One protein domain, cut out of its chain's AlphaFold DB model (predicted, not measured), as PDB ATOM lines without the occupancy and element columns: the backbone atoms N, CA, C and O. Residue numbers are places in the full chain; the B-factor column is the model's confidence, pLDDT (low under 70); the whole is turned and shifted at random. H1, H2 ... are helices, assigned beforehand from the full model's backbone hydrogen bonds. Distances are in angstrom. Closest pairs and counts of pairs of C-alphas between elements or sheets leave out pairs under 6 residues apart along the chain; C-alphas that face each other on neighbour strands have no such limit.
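AT A GLANCE: This is residues 9 to 78 of the 139 residues of the protein "Hypothetical protein" of Rhodosorus marinus (UniProt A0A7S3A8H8). What shape do these atoms make? H3 packs crosswise on H1, H2 and the first part of H4 in a small head, from which the rest of H4 runs out as an arm with short H5 at its far end; residues 68 to 73 stick out free. What is it made of? The printed part has 70 residues with five named helices, H1 to H5 in order, and no named strand: all helix. It is only just compact, close to loose, with a radius of gyration of the C-alphas of 13.1 A, and elongated, spanning 40 by 24 by 22 A.

IN THESE COORDINATES: Where do the helices begin? H1, residues 11 to 17, starts at C-alpha 11 (190.639, 212.693, 224.591); H2 is residues 19 to 28, 14.3 A long. What follows? H3 is residues 39 to 48, 14.2 A; H4, residues 53 to 69, is the longest at 24.1 A. H5, residues 71 to 74, ends at C-alpha 74 (211.715, 200.803, 212.813).

HOW THE PARTS SIT: What does the hub, H3, touch? It touches H1, about perpendicular at 73 degrees, closest at C-alphas Leu 15 and Leu 43, 6.9 A. It touches H2 at 86 degrees, about perpendicular, closest at C-alphas Val 22 and Leu 42, 6.4 A. H4 touches it with residues 53 to 60 alone, closest at C-alphas Phe 45 and Ala 56, 5.2 A, at 72 degrees, only just about perpendicular. Which helices stay apart? H1 and H4 are apart. Are the backbones regular in hydrogen-bond range? Every O i to N i+4 pair is within range in H1, H2, H3 and H4; H5 is too short for such a pair.

THE WHOLE: How far does it reach? The C-alphas farthest apart, Glu 17 and Glu 78, are 40.7 A apart. Are there cuts, long links or weak spots? The printed part has no cut and no long link; residues 9 and 78 have pLDDT under 70.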
ATOM      1  N   MET A   9     189.839 208.609 229.985       67.06
ATOM      2  CA  MET A   9     190.146 209.976 229.612       67.06
ATOM      3  C   MET A   9     189.496 210.244 228.256       67.06
ATOM      4  O   MET A   9     189.932 209.719 227.230       67.06
ATOM      5  N   ASN A  10     188.434 211.046 228.240       84.06
ATOM      6  CA  ASN A  10     187.871 211.535 226.993       84.06
ATOM      7  C   ASN A  10     188.910 212.456 226.344       84.06
ATOM      8  O   ASN A  10     189.143 213.570 226.804       84.06
ATOM      9  N   VAL A  11     189.550 211.978 225.272       83.81
ATOM     10  CA  VAL A  11     190.639 212.693 224.591       83.81
ATOM     11  C   VAL A  11     190.212 214.100 224.170       83.81
ATOM     12  O   VAL A  11     191.016 215.018 224.265       83.81
ATOM     13  N   LYS A  12     188.951 214.300 223.763       86.19
ATOM     14  CA  LYS A  12     188.451 215.629 223.376       86.19
ATOM     15  C   LYS A  12     188.338 216.571 224.569       86.19
ATOM     16  O   LYS A  12     188.727 217.725 224.460       86.19
ATOM     17  N   GLU A  13     187.818 216.080 225.691       89.25
ATOM     18  CA  GLU A  13     187.730 216.870 226.924       89.25
ATOM     19  C   GLU A  13     189.123 217.193 227.454       89.25
ATOM     20  O   GLU A  13     189.386 218.339 227.804       89.25
ATOM     21  N   LYS A  14     190.045 216.221 227.431       89.75
ATOM     22  CA  LYS A  14     191.408 216.463 227.897       89.75
ATOM     23  C   LYS A  14     192.175 217.420 226.992       89.75
ATOM     24  O   LYS A  14     192.877 218.281 227.505       89.75
ATOM     25  N   LEU A  15     192.019 217.306 225.669       91.44
ATOM     26  CA  LEU A  15     192.567 218.285 224.727       91.44
ATOM     27  C   LEU A  15     192.048 219.692 225.024       91.44
ATOM     28  O   LEU A  15     192.844 220.619 225.025       91.44
ATOM     29  N   ALA A  16     190.751 219.839 225.306       92.19
ATOM     30  CA  ALA A  16     190.165 221.133 225.649       92.19
ATOM     31  C   ALA A  16     190.695 221.682 226.988       92.19
ATOM     32  O   ALA A  16     190.918 222.879 227.114       92.19
ATOM     33  N   GLU A  17     190.927 220.823 227.983       93.88
ATOM     34  CA  GLU A  17     191.475 221.222 229.289       93.88
ATOM     35  C   GLU A  17     192.915 221.753 229.189       93.88
ATOM     36  O   GLU A  17     193.294 222.667 229.918       93.88
ATOM     37  N   VAL A  18     193.719 221.181 228.288       93.50
ATOM     38  CA  VAL A  18     195.155 221.479 228.152       93.50
ATOM     39  C   VAL A  18     195.503 222.181 226.837       93.50
ATOM     40  O   VAL A  18     196.663 222.171 226.425       93.50
ATOM     41  N   GLU A  19     194.519 222.795 226.176       95.00
ATOM     42  CA  GLU A  19     194.655 223.394 224.841       95.00
ATOM     43  C   GLU A  19     195.817 224.395 224.782       95.00
ATOM     44  O   GLU A  19     196.708 224.265 223.939       95.00
ATOM     45  N   ASP A  20     195.881 225.319 225.743       96.94
ATOM     46  CA  ASP A  20     196.946 226.326 225.824       96.94
ATOM     47  C   ASP A  20     198.343 225.692 225.912       96.94
ATOM     48  O   ASP A  20     199.296 226.166 225.292       96.94
ATOM     49  N   LYS A  21     198.463 224.567 226.626       97.38
ATOM     50  CA  LYS A  21     199.725 223.832 226.782       97.38
ATOM     51  C   LYS A  21     200.117 223.095 225.506       97.38
ATOM     52  O   LYS A  21     201.299 223.016 225.185       97.38
ATOM     53  N   VAL A  22     199.144 222.571 224.758       96.06
ATOM     54  CA  VAL A  22     199.380 221.967 223.436       96.06
ATOM     55  C   VAL A  22     199.859 223.031 222.451       96.06
ATOM     56  O   VAL A  22     200.837 222.805 221.735       96.06
ATOM     57  N   VAL A  23     199.224 224.207 222.449       95.75
ATOM     58  CA  VAL A  23     199.638 225.354 221.629       95.75
ATOM     59  C   VAL A  23     201.049 225.806 222.002       95.75
ATOM     60  O   VAL A  23     201.881 226.029 221.119       95.75
ATOM     61  N   GLU A  24     201.356 225.895 223.295       97.50
ATOM     62  CA  GLU A  24     202.690 226.245 223.774       97.50
ATOM     63  C   GLU A  24     203.743 225.205 223.378       97.50
ATOM     64  O   GLU A  24     204.778 225.573 222.819       97.50
ATOM     65  N   LEU A  25     203.470 223.915 223.577       97.25
ATOM     66  CA  LEU A  25     204.366 222.838 223.163       97.25
ATOM     67  C   LEU A  25     204.620 222.882 221.649       97.25
ATOM     68  O   LEU A  25     205.767 222.808 221.204       97.25
ATOM     69  N   ARG A  26     203.569 223.080 220.845       95.81
ATOM     70  CA  ARG A  26     203.683 223.236 219.388       95.81
ATOM     71  C   ARG A  26     204.525 224.458 219.014       95.81
ATOM     72  O   ARG A  26     205.309 224.387 218.072       95.81
ATOM     73  N   ARG A  27     204.411 225.562 219.760       96.38
ATOM     74  CA  ARG A  27     205.237 226.767 219.581       96.38
ATOM     75  C   ARG A  27     206.708 226.509 219.918       96.38
ATOM     76  O   ARG A  27     207.573 226.952 219.164       96.38
ATOM     77  N   ILE A  28     206.997 225.818 221.023       97.31
ATOM     78  CA  ILE A  28     208.365 225.447 221.433       97.31
ATOM     79  C   ILE A  28     209.012 224.555 220.366       97.31
ATOM     80  O   ILE A  28     210.177 224.742 220.020       97.31
ATOM     81  N   LEU A  29     208.242 223.620 219.812       96.44
ATOM     82  CA  LEU A  29     208.692 222.638 218.828       96.44
ATOM     83  C   LEU A  29     208.469 223.074 217.368       96.44
ATOM     84  O   LEU A  29     208.525 222.237 216.471       96.44
ATOM     85  N   LYS A  30     208.215 224.358 217.091       94.00
ATOM     86  CA  LYS A  30     207.770 224.852 215.768       94.00
ATOM     87  C   LYS A  30     208.621 224.390 214.570       94.00
ATOM     88  O   LYS A  30     208.086 224.236 213.480       94.00
ATOM     89  N   ASP A  31     209.921 224.174 214.778       92.88
ATOM     90  CA  ASP A  31     210.881 223.793 213.734       92.88
ATOM     91  C   ASP A  31     211.092 222.263 213.658       92.88
ATOM     92  O   ASP A  31     211.827 221.766 212.807       92.88
ATOM     93  N   GLU A  32     210.457 221.505 214.556       91.94
ATOM     94  CA  GLU A  32     210.653 220.065 214.766       91.94
ATOM     95  C   GLU A  32     209.360 219.247 214.607       91.94
ATOM     96  O   GLU A  32     209.414 218.034 214.376       91.94
ATOM     97  N   VAL A  33     208.191 219.877 214.768       89.44
ATOM     98  CA  VAL A  33     206.886 219.248 214.528       89.44
ATOM     99  C   VAL A  33     206.652 219.130 213.029       89.44
ATOM    100  O   VAL A  33     206.703 220.116 212.298       89.44
ATOM    101  N   GLN A  34     206.376 217.913 212.572       88.19
ATOM    102  CA  GLN A  34     206.053 217.632 211.179       88.19
ATOM    103  C   GLN A  34     204.537 217.763 210.946       88.19
ATOM    104  O   GLN A  34     203.764 217.668 211.902       88.19
ATOM    105  N   PRO A  35     204.070 217.987 209.705       84.00
ATOM    106  CA  PRO A  35     202.641 218.120 209.403       84.00
ATOM    107  C   PRO A  35     201.765 216.948 209.870       84.00
ATOM    108  O   PRO A  35     200.583 217.138 210.142       84.00
ATOM    109  N   GLU A  36     202.329 215.746 209.975       86.69
ATOM    110  CA  GLU A  36     201.623 214.531 210.409       86.69
ATOM    111  C   GLU A  36     201.554 214.402 211.941       86.69
ATOM    112  O   GLU A  36     200.853 213.537 212.467       86.69
ATOM    113  N   HIS A  37     202.274 215.251 212.677       91.12
ATOM    114  CA  HIS A  37     202.264 215.288 214.134       91.12
ATOM    115  C   HIS A  37     201.076 216.118 214.641       91.12
ATOM    116  O   HIS A  37     201.128 217.348 214.788       91.12
ATOM    117  N   ASP A  38     199.983 215.405 214.900       92.19
ATOM    118  CA  ASP A  38     198.725 215.957 215.391       92.19
ATOM    119  C   ASP A  38     198.761 216.335 216.884       92.19
ATOM    120  O   ASP A  38     199.712 216.063 217.623       92.19
ATOM    121  N   ASP A  39     197.702 217.001 217.341       92.69
ATOM    122  CA  ASP A  39     197.577 217.431 218.738       92.69
ATOM    123  C   ASP A  39     197.420 216.249 219.702       92.69
ATOM    124  O   ASP A  39     197.774 216.359 220.873       92.69
ATOM    125  N   ILE A  40     196.960 215.090 219.218       92.12
ATOM    126  CA  ILE A  40     196.873 213.865 220.022       92.12
ATOM    127  C   ILE A  40     198.280 213.357 220.354       92.12
ATOM    128  O   ILE A  40     198.527 212.920 221.480       92.12
ATOM    129  N   LEU A  41     199.217 213.416 219.405       92.62
ATOM    130  CA  LEU A  41     200.614 213.084 219.654       92.62
ATOM    131  C   LEU A  41     201.221 214.019 220.703       92.62
ATOM    132  O   LEU A  41     201.832 213.538 221.657       92.62
ATOM    133  N   LEU A  42     201.035 215.332 220.553       94.50
ATOM    134  CA  LEU A  42     201.558 216.322 221.502       94.50
ATOM    135  C   LEU A  42     200.940 216.158 222.896       94.50
ATOM    136  O   LEU A  42     201.659 216.183 223.895       94.50
ATOM    137  N   LEU A  43     199.634 215.888 222.963       93.56
ATOM    138  CA  LEU A  43     198.942 215.575 224.208       93.56
ATOM    139  C   LEU A  43     199.574 214.373 224.922       93.56
ATOM    140  O   LEU A  43     199.758 214.421 226.134       93.56
ATOM    141  N   LYS A  44     199.934 213.300 224.205       92.38
ATOM    142  CA  LYS A  44     200.574 212.122 224.823       92.38
ATOM    143  C   LYS A  44     201.891 212.472 225.513       92.38
ATOM    144  O   LYS A  44     202.146 211.962 226.604       92.38
ATOM    145  N   PHE A  45     202.707 213.337 224.908       94.62
ATOM    146  CA  PHE A  45     203.925 213.833 225.552       94.62
ATOM    147  C   PHE A  45     203.605 214.695 226.775       94.62
ATOM    148  O   PHE A  45     204.169 214.445 227.834       94.62
ATOM    149  N   LEU A  46     202.652 215.628 226.680       95.12
ATOM    150  CA  LEU A  46     202.234 216.439 227.830       95.12
ATOM    151  C   LEU A  46     201.759 215.572 228.998       95.12
ATOM    152  O   LEU A  46     202.259 215.709 230.107       95.12
ATOM    153  N   LEU A  47     200.848 214.629 228.760       92.69
ATOM    154  CA  LEU A  47     200.301 213.774 229.818       92.69
ATOM    155  C   LEU A  47     201.354 212.872 230.468       92.69
ATOM    156  O   LEU A  47     201.229 212.543 231.645       92.69
ATOM    157  N   SER A  48     202.389 212.487 229.719       92.56
ATOM    158  CA  SER A  48     203.495 211.676 230.243       92.56
ATOM    159  C   SER A  48     204.454 212.481 231.128       92.56
ATOM    160  O   SER A  48     205.181 211.887 231.918       92.56
ATOM    161  N   HIS A  49     204.429 213.814 231.019       92.94
ATOM    162  CA  HIS A  49     205.318 214.747 231.718       92.94
ATOM    163  C   HIS A  49     204.526 215.811 232.481       92.94
ATOM    164  O   HIS A  49     204.821 216.997 232.410       92.94
ATOM    165  N   HIS A  50     203.470 215.379 233.179       93.25
ATOM    166  CA  HIS A  50     202.671 216.219 234.084       93.25
ATOM    167  C   HIS A  50     202.161 217.531 233.467       93.25
ATOM    168  O   HIS A  50     201.958 218.524 234.164       93.25
ATOM    169  N   GLU A  51     201.913 217.509 232.161       93.62
ATOM    170  CA  GLU A  51     201.478 218.648 231.365       93.62
ATOM    171  C   GLU A  51     202.446 219.845 231.435       93.62
ATOM    172  O   GLU A  51     202.002 220.994 231.409       93.62
ATOM    173  N   ASP A  52     203.752 219.578 231.537       97.12
ATOM    174  CA  ASP A  52     204.831 220.560 231.402       97.12
ATOM    175  C   ASP A  52     205.299 220.627 229.930       97.12
ATOM    176  O   ASP A  52     205.837 219.640 229.409       97.12
ATOM    177  N   PRO A  53     205.106 221.760 229.226       97.06
ATOM    178  CA  PRO A  53     205.518 221.901 227.830       97.06
ATOM    179  C   PRO A  53     207.032 221.807 227.590       97.06
ATOM    180  O   PRO A  53     207.446 221.303 226.548       97.06
ATOM    181  N   GLU A  54     207.876 222.259 228.516       97.06
ATOM    182  CA  GLU A  54     209.336 222.244 228.336       97.06
ATOM    183  C   GLU A  54     209.900 220.831 228.536       97.06
ATOM    184  O   GLU A  54     210.745 220.353 227.761       97.06
ATOM    185  N   GLU A  55     209.387 220.113 229.538       96.19
ATOM    186  CA  GLU A  55     209.748 218.711 229.749       96.19
ATOM    187  C   GLU A  55     209.237 217.840 228.589       96.19
ATOM    188  O   GLU A  55     210.005 217.070 227.997       96.19
ATOM    189  N   ALA A  56     207.980 218.029 228.178       96.88
ATOM    190  CA  ALA A  56     207.405 217.341 227.027       96.88
ATOM    191  C   ALA A  56     208.201 217.609 225.736       96.88
ATOM    192  O   ALA A  56     208.459 216.675 224.971       96.88
ATOM    193  N   ALA A  57     208.656 218.847 225.506       97.44
ATOM    194  CA  ALA A  57     209.497 219.192 224.360       97.44
ATOM    195  C   ALA A  57     210.848 218.461 224.390       97.44
ATOM    196  O   ALA A  57     211.327 217.968 223.362       97.44
ATOM    197  N   THR A  58     211.459 218.342 225.569       96.81
ATOM    198  CA  THR A  58     212.712 217.598 225.752       96.81
ATOM    199  C   THR A  58     212.545 216.125 225.377       96.81
ATOM    200  O   THR A  58     213.370 215.564 224.648       96.81
ATOM    201  N   TRP A  59     211.461 215.492 225.820       95.50
ATOM    202  CA  TRP A  59     211.191 214.087 225.514       95.50
ATOM    203  C   TRP A  59     210.754 213.848 224.078       95.50
ATOM    204  O   TRP A  59     211.164 212.852 223.475       95.50
ATOM    205  N   TYR A  60     210.014 214.783 223.490       95.75
ATOM    206  CA  TYR A  60     209.711 214.762 222.067       95.75
ATOM    207  C   TYR A  60     211.000 214.736 221.231       95.75
ATOM    208  O   TYR A  60     211.170 213.857 220.382       95.75
ATOM    209  N   ARG A  61     211.963 215.621 221.525       95.75
ATOM    210  CA  ARG A  61     213.272 215.648 220.847       95.75
ATOM    211  C   ARG A  61     214.026 214.333 220.990       95.75
ATOM    212  O   ARG A  61     214.522 213.810 219.992       95.75
ATOM    213  N   LYS A  62     214.075 213.768 222.204       94.69
ATOM    214  CA  LYS A  62     214.683 212.449 222.455       94.69
ATOM    215  C   LYS A  62     214.016 211.357 221.610       94.69
ATOM    216  O   LYS A  62     214.710 210.554 220.990       94.69
ATOM    217  N   ALA A  63     212.685 211.346 221.532       92.19
ATOM    218  CA  ALA A  63     211.941 210.378 220.729       92.19
ATOM    219  C   ALA A  63     212.212 210.536 219.223       92.19
ATOM    220  O   ALA A  63     212.364 209.538 218.516       92.19
ATOM    221  N   MET A  64     212.311 211.771 218.722       92.38
ATOM    222  CA  MET A  64     212.642 212.030 217.317       92.38
ATOM    223  C   MET A  64     214.086 211.639 216.986       92.38
ATOM    224  O   MET A  64     214.323 211.016 215.949       92.38
ATOM    225  N   ALA A  65     215.038 211.935 217.875       91.50
ATOM    226  CA  ALA A  65     216.423 211.493 217.740       91.50
ATOM    227  C   ALA A  65     216.504 209.962 217.682       91.50
ATOM    228  O   ALA A  65     217.082 209.416 216.742       91.50
ATOM    229  N   TYR A  66     215.815 209.271 218.596       89.50
ATOM    230  CA  TYR A  66     215.726 207.814 218.588       89.50
ATOM    231  C   TYR A  66     215.173 207.287 217.263       89.50
ATOM    232  O   TYR A  66     215.790 206.416 216.654       89.50
ATOM    233  N   ARG A  67     214.052 207.833 216.769       88.62
ATOM    234  CA  ARG A  67     213.470 207.425 215.479       88.62
ATOM    235  C   ARG A  67     214.449 207.595 214.324       88.62
ATOM    236  O   ARG A  67     214.540 206.712 213.480       88.62
ATOM    237  N   LYS A  68     215.202 208.697 214.298       88.69
ATOM    238  CA  LYS A  68     216.201 208.964 213.260       88.69
ATOM    239  C   LYS A  68     217.366 207.974 213.318       88.69
ATOM    240  O   LYS A  68     217.757 207.438 212.286       88.69
ATOM    241  N   GLU A  69     217.902 207.716 214.507       90.38
ATOM    242  CA  GLU A  69     219.013 206.778 214.719       90.38
ATOM    243  C   GLU A  69     218.629 205.326 214.406       90.38
ATOM    244  O   GLU A  69     219.469 204.526 213.997       90.38
ATOM    245  N   ASN A  70     217.349 204.995 214.571       84.19
ATOM    246  CA  ASN A  70     216.816 203.638 214.487       84.19
ATOM    247  C   ASN A  70     215.916 203.409 213.262       84.19
ATOM    248  O   ASN A  70     215.256 202.375 213.160       84.19
ATOM    249  N   ALA A  71     215.894 204.356 212.320       83.94
ATOM    250  CA  ALA A  71     214.991 204.345 211.172       83.94
ATOM    251  C   ALA A  71     215.085 203.048 210.351       83.94
ATOM    252  O   ALA A  71     214.070 202.534 209.890       83.94
ATOM    253  N   SER A  72     216.291 202.490 210.212       79.62
ATOM    254  CA  SER A  72     216.542 201.300 209.395       79.62
ATOM    255  C   SER A  72     215.771 200.061 209.842       79.62
ATOM    256  O   SER A  72     215.398 199.265 208.989       79.62
ATOM    257  N   TRP A  73     215.518 199.886 211.142       76.69
ATOM    258  CA  TRP A  73     214.760 198.736 211.646       76.69
ATOM    259  C   TRP A  73     213.337 199.098 212.074       76.69
ATOM    260  O   TRP A  73     212.464 198.244 211.996       76.69
ATOM    261  N   LEU A  74     213.072 200.348 212.480       77.19
ATOM    262  CA  LEU A  74     211.715 200.803 212.813       77.19
ATOM    263  C   LEU A  74     210.778 200.808 211.602       77.19
ATOM    264  O   LEU A  74     209.586 200.561 211.756       77.19
ATOM    265  N   TYR A  75     211.316 201.106 210.418       78.19
ATOM    266  CA  TYR A  75     210.565 201.146 209.160       78.19
ATOM    267  C   TYR A  75     210.850 199.938 208.260       78.19
ATOM    268  O   TYR A  75     210.453 199.930 207.098       78.19
ATOM    269  N   SER A  76     211.551 198.929 208.785       77.31
ATOM    270  CA  SER A  76     211.741 197.656 208.098       77.31
ATOM    271  C   SER A  76     210.426 196.881 208.083       77.31
ATOM    272  O   SER A  76     209.782 196.737 209.121       77.31
ATOM    273  N   GLU A  77     210.046 196.339 206.924       71.12
ATOM    274  CA  GLU A  77     208.957 195.353 206.834       71.12
ATOM    275  C   GLU A  77     209.354 194.020 207.484       71.12
ATOM    276  O   GLU A  77     208.504 193.253 207.932       71.12
ATOM    277  N   GLU A  78     210.659 193.757 207.574       67.62
ATOM    278  CA  GLU A  78     211.202 192.562 208.203       67.62
ATOM    279  C   GLU A  78     211.365 192.793 209.706       67.62
ATOM    280  O   GLU A  78     212.170 193.624 210.142       67.62
TER     281      GLU A  78